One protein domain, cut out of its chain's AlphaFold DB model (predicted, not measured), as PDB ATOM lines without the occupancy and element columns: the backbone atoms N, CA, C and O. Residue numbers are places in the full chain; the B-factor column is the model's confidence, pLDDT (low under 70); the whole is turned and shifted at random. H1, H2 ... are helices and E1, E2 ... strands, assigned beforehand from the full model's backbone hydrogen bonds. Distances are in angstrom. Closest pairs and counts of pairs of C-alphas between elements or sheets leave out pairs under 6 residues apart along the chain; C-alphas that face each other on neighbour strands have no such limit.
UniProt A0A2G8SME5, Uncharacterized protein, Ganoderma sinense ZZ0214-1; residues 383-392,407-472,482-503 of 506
ATOM      1  N   PHE A 383     -14.292  39.884  52.073       87.44
ATOM      2  CA  PHE A 383     -15.169  38.744  52.252       87.44
ATOM      3  C   PHE A 383     -15.815  38.430  50.903       87.44
ATOM      4  O   PHE A 383     -16.434  39.291  50.281       87.44
ATOM      5  N   VAL A 384     -15.612  37.217  50.404       83.69
ATOM      6  CA  VAL A 384     -16.059  36.822  49.063       83.69
ATOM      7  C   VAL A 384     -17.339  36.020  49.180       83.69
ATOM      8  O   VAL A 384     -17.356  35.020  49.895       83.69
ATOM      9  N   VAL A 385     -18.367  36.427  48.433       80.12
ATOM     10  CA  VAL A 385     -19.620  35.676  48.309       80.12
ATOM     11  C   VAL A 385     -19.759  35.187  46.868       80.12
ATOM     12  O   VAL A 385     -19.843  36.017  45.949       80.12
ATOM     13  N   PRO A 386     -19.715  33.860  46.645       72.44
ATOM     14  CA  PRO A 386     -19.974  33.261  45.344       72.44
ATOM     15  C   PRO A 386     -21.387  33.574  44.850       72.44
ATOM     16  O   PRO A 386     -22.305  33.780  45.636       72.44
ATOM     17  N   ALA A 387     -21.563  33.553  43.533       67.56
ATOM     18  CA  ALA A 387     -22.862  33.705  42.882       67.56
ATOM     19  C   ALA A 387     -23.886  32.647  43.333       67.56
ATOM     20  O   ALA A 387     -25.030  32.967  43.648       67.56
ATOM     21  N   SER A 388     -23.435  31.391  43.404       60.59
ATOM     22  CA  SER A 388     -24.241  30.198  43.698       60.59
ATOM     23  C   SER A 388     -24.883  30.202  45.082       60.59
ATOM     24  O   SER A 388     -25.932  29.595  45.275       60.59
ATOM     25  N   ASP A 389     -24.258  30.885  46.036       53.91
ATOM     26  CA  ASP A 389     -24.667  30.854  47.440       53.91
ATOM     27  C   ASP A 389     -25.770  31.885  47.726       53.91
ATOM     28  O   ASP A 389     -26.371  31.869  48.793       53.91
ATOM     29  N   SER A 390     -26.040  32.788  46.773       49.22
ATOM     30  CA  SER A 390     -27.011  33.874  46.941       49.22
ATOM     31  C   SER A 390     -28.443  33.524  46.520       49.22
ATOM     32  O   SER A 390     -29.367  34.211  46.944       49.22
ATOM     33  N   GLU A 391     -28.646  32.458  45.735       47.81
ATOM     34  CA  GLU A 391     -29.959  32.125  45.148       47.81
ATOM     35  C   GLU A 391     -30.586  30.823  45.675       47.81
ATOM     36  O   GLU A 391     -31.754  30.562  45.411       47.81
ATOM     37  N   SER A 392     -29.860  29.992  46.428       46.62
ATOM     38  CA  SER A 392     -30.339  28.646  46.789       46.62
ATOM     39  C   SER A 392     -31.151  28.560  48.086       46.62
ATOM     40  O   SER A 392     -31.579  27.462  48.439       46.62
ATOM     41  N   ALA A 407     -22.741  37.788  38.702       63.16
ATOM     42  CA  ALA A 407     -21.318  37.785  38.984       63.16
ATOM     43  C   ALA A 407     -21.083  37.833  40.511       63.16
ATOM     44  O   ALA A 407     -21.688  38.651  41.212       63.16
ATOM     45  N   GLY A 408     -20.202  36.968  41.037       74.38
ATOM     46  CA  GLY A 408     -19.840  36.969  42.459       74.38
ATOM     47  C   GLY A 408     -19.454  38.371  42.954       74.38
ATOM     48  O   GLY A 408     -19.012  39.223  42.182       74.38
ATOM     49  N   SER A 409     -19.636  38.647  44.243       83.31
ATOM     50  CA  SER A 409     -19.352  39.969  44.821       83.31
ATOM     51  C   SER A 409     -18.271  39.881  45.895       83.31
ATOM     52  O   SER A 409     -18.215  38.927  46.672       83.31
ATOM     53  N   VAL A 410     -17.418  40.906  45.959       84.88
ATOM     54  CA  VAL A 410     -16.494  41.108  47.080       84.88
ATOM     55  C   VAL A 410     -17.110  42.130  48.022       84.88
ATOM     56  O   VAL A 410     -17.399  43.260  47.630       84.88
ATOM     57  N   TYR A 411     -17.290  41.730  49.270       88.19
ATOM     58  CA  TYR A 411     -17.701  42.593  50.361       88.19
ATOM     59  C   TYR A 411     -16.473  42.990  51.166       88.19
ATOM     60  O   TYR A 411     -15.631  42.154  51.465       88.19
ATOM     61  N   VAL A 412     -16.331  44.263  51.508       89.56
ATOM     62  CA  VAL A 412     -15.241  44.719  52.378       89.56
ATOM     63  C   VAL A 412     -15.844  45.214  53.677       89.56
ATOM     64  O   VAL A 412     -16.542  46.227  53.677       89.56
ATOM     65  N   PHE A 413     -15.555  44.505  54.763       91.31
ATOM     66  CA  PHE A 413     -15.917  44.890  56.121       91.31
ATOM     67  C   PHE A 413     -14.861  45.845  56.657       91.31
ATOM     68  O   PHE A 413     -13.691  45.482  56.741       91.31
ATOM     69  N   ASP A 414     -15.261  47.063  57.003       89.38
ATOM     70  CA  ASP A 414     -14.396  48.088  57.580       89.38
ATOM     71  C   ASP A 414     -14.859  48.415  58.999       89.38
ATOM     72  O   ASP A 414     -15.894  49.055  59.186       89.38
ATOM     73  N   VAL A 415     -14.087  47.995  60.004       88.12
ATOM     74  CA  VAL A 415     -14.401  48.257  61.421       88.12
ATOM     75  C   VAL A 415     -13.863  49.607  61.911       88.12
ATOM     76  O   VAL A 415     -13.826  49.873  63.112       88.12
ATOM     77  N   ASN A 416     -13.403  50.487  61.010       80.81
ATOM     78  CA  ASN A 416     -12.963  51.821  61.401       80.81
ATOM     79  C   ASN A 416     -14.170  52.667  61.835       80.81
ATOM     80  O   ASN A 416     -15.000  53.065  61.007       80.81
ATOM     81  N   PRO A 417     -14.231  53.072  63.114       63.47
ATOM     82  CA  PRO A 417     -15.413  53.718  63.654       63.47
ATOM     83  C   PRO A 417     -15.613  55.138  63.105       63.47
ATOM     84  O   PRO A 417     -16.718  55.671  63.159       63.47
ATOM     85  N   PHE A 418     -14.576  55.801  62.581       68.38
ATOM     86  CA  PHE A 418     -14.729  57.125  61.963       68.38
ATOM     87  C   PHE A 418     -15.370  57.036  60.588       68.38
ATOM     88  O   PHE A 418     -16.277  57.813  60.291       68.38
ATOM     89  N   VAL A 419     -14.925  56.069  59.789       65.56
ATOM     90  CA  VAL A 419     -15.506  55.779  58.480       65.56
ATOM     91  C   VAL A 419     -16.966  55.385  58.667       65.56
ATOM     92  O   VAL A 419     -17.836  56.029  58.079       65.56
ATOM     93  N   ALA A 420     -17.246  54.479  59.609       60.25
ATOM     94  CA  ALA A 420     -18.605  54.069  59.941       60.25
ATOM     95  C   ALA A 420     -19.516  55.218  60.372       60.25
ATOM     96  O   ALA A 420     -20.577  55.438  59.788       60.25
ATOM     97  N   ARG A 421     -19.064  56.042  61.321       62.72
ATOM     98  CA  ARG A 421     -19.843  57.199  61.783       62.72
ATOM     99  C   ARG A 421     -20.029  58.271  60.710       62.72
ATOM    100  O   ARG A 421     -21.029  58.981  60.748       62.72
ATOM    101  N   SER A 422     -19.077  58.431  59.791       61.56
ATOM    102  CA  SER A 422     -19.201  59.385  58.684       61.56
ATOM    103  C   SER A 422     -20.179  58.902  57.611       61.56
ATOM    104  O   SER A 422     -20.979  59.700  57.125       61.56
ATOM    105  N   ALA A 423     -20.171  57.601  57.303       59.06
ATOM    106  CA  ALA A 423     -21.080  56.984  56.343       59.06
ATOM    107  C   ALA A 423     -22.535  57.074  56.821       59.06
ATOM    108  O   ALA A 423     -23.394  57.503  56.057       59.06
ATOM    109  N   LEU A 424     -22.785  56.809  58.109       60.66
ATOM    110  CA  LEU A 424     -24.107  56.940  58.742       60.66
ATOM    111  C   LEU A 424     -24.678  58.370  58.706       60.66
ATOM    112  O   LEU A 424     -25.883  58.562  58.831       60.66
ATOM    113  N   ARG A 425     -23.825  59.394  58.574       61.16
ATOM    114  CA  ARG A 425     -24.231  60.811  58.621       61.16
ATOM    115  C   ARG A 425     -24.453  61.445  57.249       61.16
ATOM    116  O   ARG A 425     -24.961  62.563  57.196       61.16
ATOM    117  N   SER A 426     -24.054  60.791  56.158       53.19
ATOM    118  CA  SER A 426     -24.135  61.369  54.814       53.19
ATOM    119  C   SER A 426     -25.317  60.779  54.038       53.19
ATOM    120  O   SER A 426     -25.244  59.618  53.646       53.19
ATOM    121  N   PRO A 427     -26.364  61.558  53.708       52.00
ATOM    122  CA  PRO A 427     -27.338  61.130  52.708       52.00
ATOM    123  C   PRO A 427     -26.614  61.123  51.356       52.00
ATOM    124  O   PRO A 427     -26.121  62.170  50.932       52.00
ATOM    125  N   ARG A 428     -26.430  59.956  50.721       53.84
ATOM    126  CA  ARG A 428     -25.583  59.853  49.522       53.84
ATOM    127  C   ARG A 428     -26.341  59.584  48.227       53.84
ATOM    128  O   ARG A 428     -27.066  58.604  48.084       53.84
ATOM    129  N   ASP A 429     -26.035  60.484  47.296       45.84
ATOM    130  CA  ASP A 429     -26.036  60.364  45.843       45.84
ATOM    131  C   ASP A 429     -25.428  59.032  45.362       45.84
ATOM    132  O   ASP A 429     -24.414  58.564  45.891       45.84
ATOM    133  N   ARG A 430     -26.060  58.431  44.347       45.19
ATOM    134  CA  ARG A 430     -25.763  57.093  43.812       45.19
ATOM    135  C   ARG A 430     -24.718  57.149  42.693       45.19
ATOM    136  O   ARG A 430     -24.999  57.660  41.613       45.19
ATOM    137  N   GLY A 431     -23.560  56.524  42.901       41.62
ATOM    138  CA  GLY A 431     -22.598  56.225  41.836       41.62
ATOM    139  C   GLY A 431     -21.695  55.039  42.181       41.62
ATOM    140  O   GLY A 431     -20.916  55.141  43.121       41.62
ATOM    141  N   ALA A 432     -21.828  53.948  41.407       47.78
ATOM    142  CA  ALA A 432     -21.031  52.704  41.274       47.78
ATOM    143  C   ALA A 432     -20.585  51.902  42.524       47.78
ATOM    144  O   ALA A 432     -20.354  50.703  42.406       47.78
ATOM    145  N   MET A 433     -20.485  52.507  43.705       52.97
ATOM    146  CA  MET A 433     -20.062  51.873  44.952       52.97
ATOM    147  C   MET A 433     -21.168  52.058  45.989       52.97
ATOM    148  O   MET A 433     -21.365  53.153  46.522       52.97
ATOM    149  N   THR A 434     -21.917  50.992  46.258       59.38
ATOM    150  CA  THR A 434     -22.985  51.020  47.259       59.38
ATOM    151  C   THR A 434     -22.373  50.659  48.605       59.38
ATOM    152  O   THR A 434     -22.056  49.498  48.866       59.38
ATOM    153  N   ALA A 435     -22.144  51.665  49.449       62.44
ATOM    154  CA  ALA A 435     -21.914  51.411  50.864       62.44
ATOM    155  C   ALA A 435     -23.217  50.855  51.453       62.44
ATOM    156  O   ALA A 435     -24.266  51.485  51.317       62.44
ATOM    157  N   VAL A 436     -23.146  49.682  52.071       61.59
ATOM    158  CA  VAL A 436     -24.224  49.098  52.863       61.59
ATOM    159  C   VAL A 436     -23.949  49.516  54.304       61.59
ATOM    160  O   VAL A 436     -22.927  49.148  54.889       61.59
ATOM    161  N   VAL A 437     -24.785  50.415  54.816       61.44
ATOM    162  CA  VAL A 437     -24.486  51.185  56.035       61.44
ATOM    163  C   VAL A 437     -25.361  50.756  57.216       61.44
ATOM    164  O   VAL A 437     -24.982  51.013  58.356       61.44
ATOM    165  N   ASP A 438     -26.486  50.082  56.966       63.91
ATOM    166  CA  ASP A 438     -27.412  49.621  58.004       63.91
ATOM    167  C   ASP A 438     -27.382  48.092  58.152       63.91
ATOM    168  O   ASP A 438     -27.246  47.375  57.161       63.91
ATOM    169  N   ALA A 439     -27.535  47.596  59.381       66.06
ATOM    170  CA  ALA A 439     -27.628  46.172  59.690       66.06
ATOM    171  C   ALA A 439     -28.817  45.521  58.969       66.06
ATOM    172  O   ALA A 439     -28.674  44.427  58.434       66.06
ATOM    173  N   GLU A 440     -29.952  46.223  58.866       71.06
ATOM    174  CA  GLU A 440     -31.113  45.741  58.106       71.06
ATOM    175  C   GLU A 440     -30.814  45.593  56.608       71.06
ATOM    176  O   GLU A 440     -31.364  44.718  55.943       71.06
ATOM    177  N   ASP A 441     -29.949  46.444  56.055       78.06
ATOM    178  CA  ASP A 441     -29.553  46.365  54.648       78.06
ATOM    179  C   ASP A 441     -28.453  45.325  54.420       78.06
ATOM    180  O   ASP A 441     -28.393  44.727  53.346       78.06
ATOM    181  N   ILE A 442     -27.605  45.083  55.424       81.94
ATOM    182  CA  ILE A 442     -26.628  43.994  55.397       81.94
ATOM    183  C   ILE A 442     -27.357  42.657  55.424       81.94
ATOM    184  O   ILE A 442     -27.077  41.840  54.559       81.94
ATOM    185  N   GLU A 443     -28.326  42.461  56.317       83.88
ATOM    186  CA  GLU A 443     -29.078  41.202  56.413       83.88
ATOM    187  C   GLU A 443     -29.830  40.876  55.112       83.88
ATOM    188  O   GLU A 443     -29.861  39.732  54.671       83.88
ATOM    189  N   LYS A 444     -30.358  41.891  54.413       81.44
ATOM    190  CA  LYS A 444     -30.988  41.706  53.091       81.44
ATOM    191  C   LYS A 444     -30.018  41.229  52.008       81.44
ATOM    192  O   LYS A 444     -30.452  40.636  51.028       81.44
ATOM    193  N   VAL A 445     -28.736  41.575  52.118       80.56
ATOM    194  CA  VAL A 445     -27.726  41.337  51.071       80.56
ATOM    195  C   VAL A 445     -26.795  40.171  51.426       80.56
ATOM    196  O   VAL A 445     -26.229  39.542  50.535       80.56
ATOM    197  N   LEU A 446     -26.628  39.900  52.717       85.00
ATOM    198  CA  LEU A 446     -25.747  38.913  53.329       85.00
ATOM    199  C   LEU A 446     -26.464  38.256  54.525       85.00
ATOM    200  O   LEU A 446     -26.037  38.462  55.667       85.00
ATOM    201  N   PRO A 447     -27.548  37.497  54.284       84.38
ATOM    202  CA  PRO A 447     -28.321  36.892  55.360       84.38
ATOM    203  C   PRO A 447     -27.469  35.916  56.171       84.38
ATOM    204  O   PRO A 447     -26.639  35.195  55.607       84.38
ATOM    205  N   ASP A 448     -27.651  35.910  57.492       86.19
ATOM    206  CA  ASP A 448     -26.915  35.078  58.458       86.19
ATOM    207  C   ASP A 448     -25.374  35.244  58.461       86.19
ATOM    208  O   ASP A 448     -24.667  34.488  59.134       86.19
ATOM    209  N   VAL A 449     -24.804  36.199  57.714       89.94
ATOM    210  CA  VAL A 449     -23.340  36.369  57.644       89.94
ATOM    211  C   VAL A 449     -22.815  37.098  58.868       89.94
ATOM    212  O   VAL A 449     -21.767  36.730  59.387       89.94
ATOM    213  N   VAL A 450     -23.485  38.157  59.320       91.25
ATOM    214  CA  VAL A 450     -23.040  38.908  60.497       91.25
ATOM    215  C   VAL A 450     -23.686  38.314  61.731       91.25
ATOM    216  O   VAL A 450     -24.905  38.257  61.832       91.25
ATOM    217  N   ASP A 451     -22.869  37.932  62.703       90.94
ATOM    218  CA  ASP A 451     -23.388  37.509  63.990       90.94
ATOM    219  C   ASP A 451     -23.924  38.709  64.795       90.94
ATOM    220  O   ASP A 451     -23.131  39.580  65.183       90.94
ATOM    221  N   PRO A 452     -25.226  38.757  65.124       88.69
ATOM    222  CA  PRO A 452     -25.782  39.849  65.913       88.69
ATOM    223  C   PRO A 452     -25.170  39.929  67.318       88.69
ATOM    224  O   PRO A 452     -25.013  41.037  67.836       88.69
ATOM    225  N   GLU A 453     -24.760  38.808  67.921       88.38
ATOM    226  CA  GLU A 453     -24.178  38.797  69.271       88.38
ATOM    227  C   GLU A 453     -22.784  39.434  69.314       88.38
ATOM    228  O   GLU A 453     -22.378  39.982  70.340       88.38
ATOM    229  N   CYS A 454     -22.068  39.425  68.189       87.25
ATOM    230  CA  CYS A 454     -20.723  39.975  68.054       87.25
ATOM    231  C   CYS A 454     -20.688  41.056  66.975       87.25
ATOM    232  O   CYS A 454     -19.836  41.037  66.094       87.25
ATOM    233  N   SER A 455     -21.634  41.992  67.035       85.62
ATOM    234  CA  SER A 455     -21.745  43.128  66.108       85.62
ATOM    235  C   SER A 455     -21.699  44.488  66.817       85.62
ATOM    236  O   SER A 455     -21.947  45.531  66.215       85.62
ATOM    237  N   ALA A 456     -21.347  44.511  68.110       85.69
ATOM    238  CA  ALA A 456     -21.365  45.727  68.926       85.69
ATOM    239  C   ALA A 456     -20.318  46.779  68.507       85.69
ATOM    240  O   ALA A 456     -20.420  47.949  68.890       85.69
ATOM    241  N   ILE A 457     -19.296  46.381  67.745       84.62
ATOM    242  CA  ILE A 457     -18.304  47.301  67.185       84.62
ATOM    243  C   ILE A 457     -18.888  47.963  65.935       84.62
ATOM    244  O   ILE A 457     -19.345  47.250  65.052       84.62
ATOM    245  N   PRO A 458     -18.822  49.299  65.787       84.50
ATOM    246  CA  PRO A 458     -19.268  49.964  64.565       84.50
ATOM    247  C   PRO A 458     -18.470  49.517  63.334       84.50
ATOM    248  O   PRO A 458     -17.240  49.590  63.338       84.50
ATOM    249  N   PHE A 459     -19.164  49.151  62.256       87.31
ATOM    250  CA  PHE A 459     -18.551  48.772  60.983       87.31
ATOM    251  C   PHE A 459     -19.355  49.285  59.780       87.31
ATOM    252  O   PHE A 459     -20.490  49.737  59.924       87.31
ATOM    253  N   VAL A 460     -18.745  49.256  58.593       86.12
ATOM    254  CA  VAL A 460     -19.399  49.498  57.293       86.12
ATOM    255  C   VAL A 460     -19.052  48.369  56.355       86.12
ATOM    256  O   VAL A 460     -17.926  47.867  56.381       86.12
ATOM    257  N   VAL A 461     -19.997  48.013  55.491       87.81
ATOM    258  CA  VAL A 461     -19.770  47.033  54.438       87.81
ATOM    259  C   VAL A 461     -19.814  47.726  53.084       87.81
ATOM    260  O   VAL A 461     -20.737  48.469  52.764       87.81
ATOM    261  N   TYR A 462     -18.806  47.481  52.258       85.81
ATOM    262  CA  TYR A 462     -18.788  47.938  50.872       85.81
ATOM    263  C   TYR A 462     -19.010  46.758  49.946       85.81
ATOM    264  O   TYR A 462     -18.275  45.779  50.044       85.81
ATOM    265  N   ARG A 463     -19.974  46.861  49.027       86.44
ATOM    266  CA  ARG A 463     -20.183  45.847  47.991       86.44
ATOM    267  C   ARG A 463     -19.476  46.247  46.700       86.44
ATOM    268  O   ARG A 463     -19.728  47.324  46.159       86.44
ATOM    269  N   PHE A 464     -18.655  45.340  46.181       83.19
ATOM    270  CA  PHE A 464     -17.997  45.451  44.885       83.19
ATOM    271  C   PHE A 464     -18.437  44.286  43.988       83.19
ATOM    272  O   PHE A 464     -17.943  43.166  44.166       83.19
ATOM    273  N   PRO A 465     -19.373  44.509  43.048       81.44
ATOM    274  CA  PRO A 465     -19.727  43.485  42.072       81.44
ATOM    275  C   PRO A 465     -18.515  43.200  41.179       81.44
ATOM    276  O   PRO A 465     -17.843  44.134  40.727       81.44
ATOM    277  N   LEU A 466     -18.206  41.925  40.945       78.50
ATOM    278  CA  LEU A 466     -17.101  41.570  40.060       78.50
ATOM    279  C   LEU A 466     -17.533  41.719  38.599       78.50
ATOM    280  O   LEU A 466     -18.652  41.343  38.254       78.50
ATOM    281  N   PRO A 467     -16.673  42.265  37.723       68.62
ATOM    282  CA  PRO A 467     -17.001  42.497  36.322       68.62
ATOM    283  C   PRO A 467     -16.835  41.199  35.522       68.62
ATOM    284  O   PRO A 467     -15.996  41.125  34.622       68.62
ATOM    285  N   TYR A 468     -17.571  40.147  35.876       67.25
ATOM    286  CA  TYR A 468     -17.620  38.971  35.017       67.25
ATOM    287  C   TYR A 468     -18.495  39.288  33.806       67.25
ATOM    288  O   TYR A 468     -19.558  39.883  33.981       67.25
ATOM    289  N   PRO A 469     -18.038  38.971  32.581       56.75
ATOM    290  CA  PRO A 469     -18.896  39.093  31.418       56.75
ATOM    291  C   PRO A 469     -20.107  38.189  31.634       56.75
ATOM    292  O   PRO A 469     -19.944  37.048  32.079       56.75
ATOM    293  N   ASP A 470     -21.295  38.704  31.322       56.47
ATOM    294  CA  ASP A 470     -22.500  37.885  31.260       56.47
ATOM    295  C   ASP A 470     -22.194  36.644  30.413       56.47
ATOM    296  O   ASP A 470     -21.453  36.724  29.419       56.47
ATOM    297  N   ALA A 471     -22.723  35.488  30.823       56.22
ATOM    298  CA  ALA A 471     -22.590  34.274  30.030       56.22
ATOM    299  C   ALA A 471     -22.996  34.605  28.581       56.22
ATOM    300  O   ALA A 471     -24.020  35.267  28.385       56.22
ATOM    301  N   PRO A 472     -22.189  34.240  27.565       53.28
ATOM    302  CA  PRO A 472     -22.478  34.618  26.190       53.28
ATOM    303  C   PRO A 472     -23.907  34.193  25.849       53.28
ATOM    304  O   PRO A 472     -24.250  33.022  26.014       53.28
ATOM    305  N   LEU A 482     -19.049  27.813  29.566       62.62
ATOM    306  CA  LEU A 482     -17.843  28.183  30.299       62.62
ATOM    307  C   LEU A 482     -18.237  28.343  31.770       62.62
ATOM    308  O   LEU A 482     -19.069  29.191  32.096       62.62
ATOM    309  N   ALA A 483     -17.650  27.531  32.648       62.91
ATOM    310  CA  ALA A 483     -17.810  27.722  34.081       62.91
ATOM    311  C   ALA A 483     -17.331  29.137  34.461       62.91
ATOM    312  O   ALA A 483     -16.320  29.602  33.915       62.91
ATOM    313  N   PRO A 484     -18.033  29.838  35.369       64.38
ATOM    314  CA  PRO A 484     -17.584  31.140  35.829       64.38
ATOM    315  C   PRO A 484     -16.177  31.013  36.433       64.38
ATOM    316  O   PRO A 484     -15.864  30.003  37.069       64.38
ATOM    317  N   PRO A 485     -15.306  32.015  36.230       68.56
ATOM    318  CA  PRO A 485     -13.968  31.996  36.801       68.56
ATOM    319  C   PRO A 485     -14.036  31.876  38.327       68.56
ATOM    320  O   PRO A 485     -14.723  32.635  39.011       68.56
ATOM    321  N   GLU A 486     -13.291  30.914  38.860       74.00
ATOM    322  CA  GLU A 486     -13.241  30.641  40.291       74.00
ATOM    323  C   GLU A 486     -12.331  31.669  40.972       74.00
ATOM    324  O   GLU A 486     -11.174  31.852  40.581       74.00
ATOM    325  N   ILE A 487     -12.839  32.351  41.998       74.56
ATOM    326  CA  ILE A 487     -12.042  33.288  42.796       74.56
ATOM    327  C   ILE A 487     -11.108  32.478  43.693       74.56
ATOM    328  O   ILE A 487     -11.548  31.836  44.640       74.56
ATOM    329  N   ARG A 488      -9.806  32.557  43.420       72.12
ATOM    330  CA  ARG A 488      -8.761  31.880  44.201       72.12
ATOM    331  C   ARG A 488      -8.329  32.686  45.414       72.12
ATOM    332  O   ARG A 488      -8.020  32.122  46.457       72.12
ATOM    333  N   ALA A 489      -8.265  34.006  45.272       75.38
ATOM    334  CA  ALA A 489      -7.772  34.872  46.331       75.38
ATOM    335  C   ALA A 489      -8.339  36.279  46.240       75.38
ATOM    336  O   ALA A 489      -8.508  36.820  45.148       75.38
ATOM    337  N   VAL A 490      -8.519  36.906  47.400       76.75
ATOM    338  CA  VAL A 490      -8.673  38.357  47.497       76.75
ATOM    339  C   VAL A 490      -7.661  38.891  48.492       76.75
ATOM    340  O   VAL A 490      -7.632  38.493  49.657       76.75
ATOM    341  N   THR A 491      -6.804  39.789  48.020       76.31
ATOM    342  CA  THR A 491      -5.752  40.404  48.829       76.31
ATOM    343  C   THR A 491      -6.058  41.877  49.007       76.31
ATOM    344  O   THR A 491      -6.142  42.616  48.023       76.31
ATOM    345  N   MET A 492      -6.217  42.312  50.258       79.69
ATOM    346  CA  MET A 492      -6.333  43.733  50.559       79.69
ATOM    347  C   MET A 492      -4.995  44.435  50.409       79.69
ATOM    348  O   MET A 492      -3.926  43.891  50.667       79.69
ATOM    349  N   SER A 493      -5.093  45.701  50.045       71.81
ATOM    350  CA  SER A 493      -4.010  46.657  50.059       71.81
ATOM    351  C   SER A 493      -4.537  47.992  50.569       71.81
ATOM    352  O   SER A 493      -5.734  48.224  50.753       71.81
ATOM    353  N   MET A 494      -3.618  48.922  50.724       68.31
ATOM    354  CA  MET A 494      -3.906  50.317  50.998       68.31
ATOM    355  C   MET A 494      -4.920  50.944  50.030       68.31
ATOM    356  O   MET A 494      -5.870  51.585  50.485       68.31
ATOM    357  N   ALA A 495      -4.750  50.718  48.725       64.56
ATOM    358  CA  ALA A 495      -5.533  51.360  47.668       64.56
ATOM    359  C   ALA A 495      -6.860  50.645  47.343       64.56
ATOM    360  O   ALA A 495      -7.657  51.169  46.570       64.56
ATOM    361  N   GLY A 496      -7.109  49.464  47.912       72.00
ATOM    362  CA  GLY A 496      -8.261  48.630  47.569       72.00
ATOM    363  C   GLY A 496      -7.931  47.153  47.730       72.00
ATOM    364  O   GLY A 496      -7.209  46.780  48.649       72.00
ATOM    365  N   PHE A 497      -8.407  46.311  46.823       77.00
ATOM    366  CA  PHE A 497      -8.104  44.882  46.821       77.00
ATOM    367  C   PHE A 497      -7.768  44.391  45.416       77.00
ATOM    368  O   PHE A 497      -8.159  44.993  44.419       77.00
ATOM    369  N   THR A 498      -7.028  43.289  45.350       76.06
ATOM    370  CA  THR A 498      -6.779  42.537  44.117       76.06
ATOM    371  C   THR A 498      -7.486  41.196  44.212       76.06
ATOM    372  O   THR A 498      -7.427  40.549  45.259       76.06
ATOM    373  N   VAL A 499      -8.143  40.783  43.129       77.50
ATOM    374  CA  VAL A 499      -8.801  39.477  43.012       77.50
ATOM    375  C   VAL A 499      -7.974  38.608  42.078       77.50
ATOM    376  O   VAL A 499      -7.711  38.992  40.941       77.50
ATOM    377  N   GLN A 500      -7.563  37.442  42.560       75.31
ATOM    378  CA  GLN A 500      -6.977  36.399  41.733       75.31
ATOM    379  C   GLN A 500      -8.074  35.410  41.362       75.31
ATOM    380  O   GLN A 500      -8.747  34.866  42.238       75.31
ATOM    381  N   VAL A 501      -8.221  35.158  40.068       75.12
ATOM    382  CA  VAL A 501      -9.177  34.193  39.530       75.12
ATOM    383  C   VAL A 501      -8.439  33.084  38.793       75.12
ATOM    384  O   VAL A 501      -7.395  33.333  38.188       75.12
ATOM    385  N   SER A 502      -8.969  31.865  38.827       69.06
ATOM    386  CA  SER A 502      -8.575  30.819  37.888       69.06
ATOM    387  C   SER A 502      -9.649  30.650  36.836       69.06
ATOM    388  O   SER A 502     -10.823  30.456  37.150       69.06
ATOM    389  N   ILE A 503      -9.212  30.660  35.588       66.38
ATOM    390  CA  ILE A 503     -10.029  30.259  34.458       66.38
ATOM    391  C   ILE A 503      -9.663  28.799  34.217       66.38
ATOM    392  O   ILE A 503      -8.516  28.508  33.871       66.38
TER     393      ILE A 503
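This is residues 383 to 392, 407 to 472 and 482 to 503 of the 506 residues of an uncharacterized protein of Ganoderma sinense ZZ0214-1 (UniProt A0A2G8SME5). A twisted four-stranded sheet, E1, E2, E4 and E3, makes the middle of the domain, with the helix H2 over one face and a two-stranded hairpin, E5 and E6, beside its E1 edge on the side away from H2. A second short helix, H1, sits at the far end of E2, and a long loop, residues 446 to 459, runs from H2 back to E4. The printed part has 98 residues, with two named helices and six named strands in the order E1, E2, H1, E3, H2, E4, E5, E6; both sheets, E1 - E2 - E4 - E3 and E5 - E6, are antiparallel. The class is mixed, helices and strands, with under half of the residues in named elements. The whole is only just compact, close to loose, with a radius of gyration of the C-alphas of 14.7 A and spans of 43 by 31 by 25 A.

The strand E1, residues 383 to 385, begins at C-alpha 383, (-15.169, 38.744, 52.252), and is 6.7 A long. After the first cut come the strand E2, residues 409 to 414, 15.9 A long, and the helix H1, residues 417 to 423, 9.8 A. The strand E3, residues 434 to 436, is 6.1 A long, and the helix H2, residues 439 to 445, is 9.9 A. The strand E4, residues 460 to 465, runs 16.4 A from C-alpha 460, at (-19.399, 49.498, 57.293). After the second cut, the strand E5, residues 486 to 493, is 20.9 A long, and the strand E6, residues 496 to 502, is 20.3 A and ends at C-alpha 502, (-8.575, 30.819, 37.888).

In the larger sheet E1 and E3 are the edge strands, and the strands' lines turn by 75 degrees from edge to edge. E1 and E2 are antiparallel at 153 degrees, with N 383 and O 411 within hydrogen-bond range at 2.7 A. E2 and E4 are antiparallel at 160 degrees, with N 412 and O 462 at 2.9 A and N 464 and O 410 at 2.8 A. E4 and E3 are antiparallel at 141 degrees, with N 436 and O 461 at 2.8 A. E2, H1 and E3 form a split strand-helix-strand unit, two strands that run the same way with E4 between them in the sheet, and its crossover is right-handed. H1 is on the sheet but only grazes it; its closest C-alphas to E4 are those of Ala 420 and Val 460, 5.3 A apart. H2 is on the sheet at a height over the sheet of 9.4 A, over E3 and along the strands, at 26 degrees to E3 on the local plane, which is fitted to only just enough C-alphas of the sheet, 6. The closest C-alphas of E3 and H2 are those of Val 436 and Ile 442, 6.2 A apart. In both helices every O i to N i+4 pair is within hydrogen-bond range. E5 and E6 form a hairpin, antiparallel at 159 degrees, with N 491 and O 498 at 2.9 A. The closest C-alphas of E1 and E5 are those of Val 384 and Val 490, 7.7 A apart. E2 and E5 are only just apart, at 8.3 A, and H1 and H2 are apart.

The two C-alphas farthest apart, those of Ala 456 and Pro 472, are 44.2 A apart. Residues 393 to 406 and 473 to 481 are not printed; the C-alphas of 392 and 407 are 15.0 A apart, and those of 472 and 482 are 8.9 A apart. The link from H2 to E4, 14 residues, is long, and residues 426 to 431 stand free. The mean pLDDT of the printed part is 71.8, and 44 residues are under 70, among them residues 387 to 392, 417 to 439 and 467 to 472.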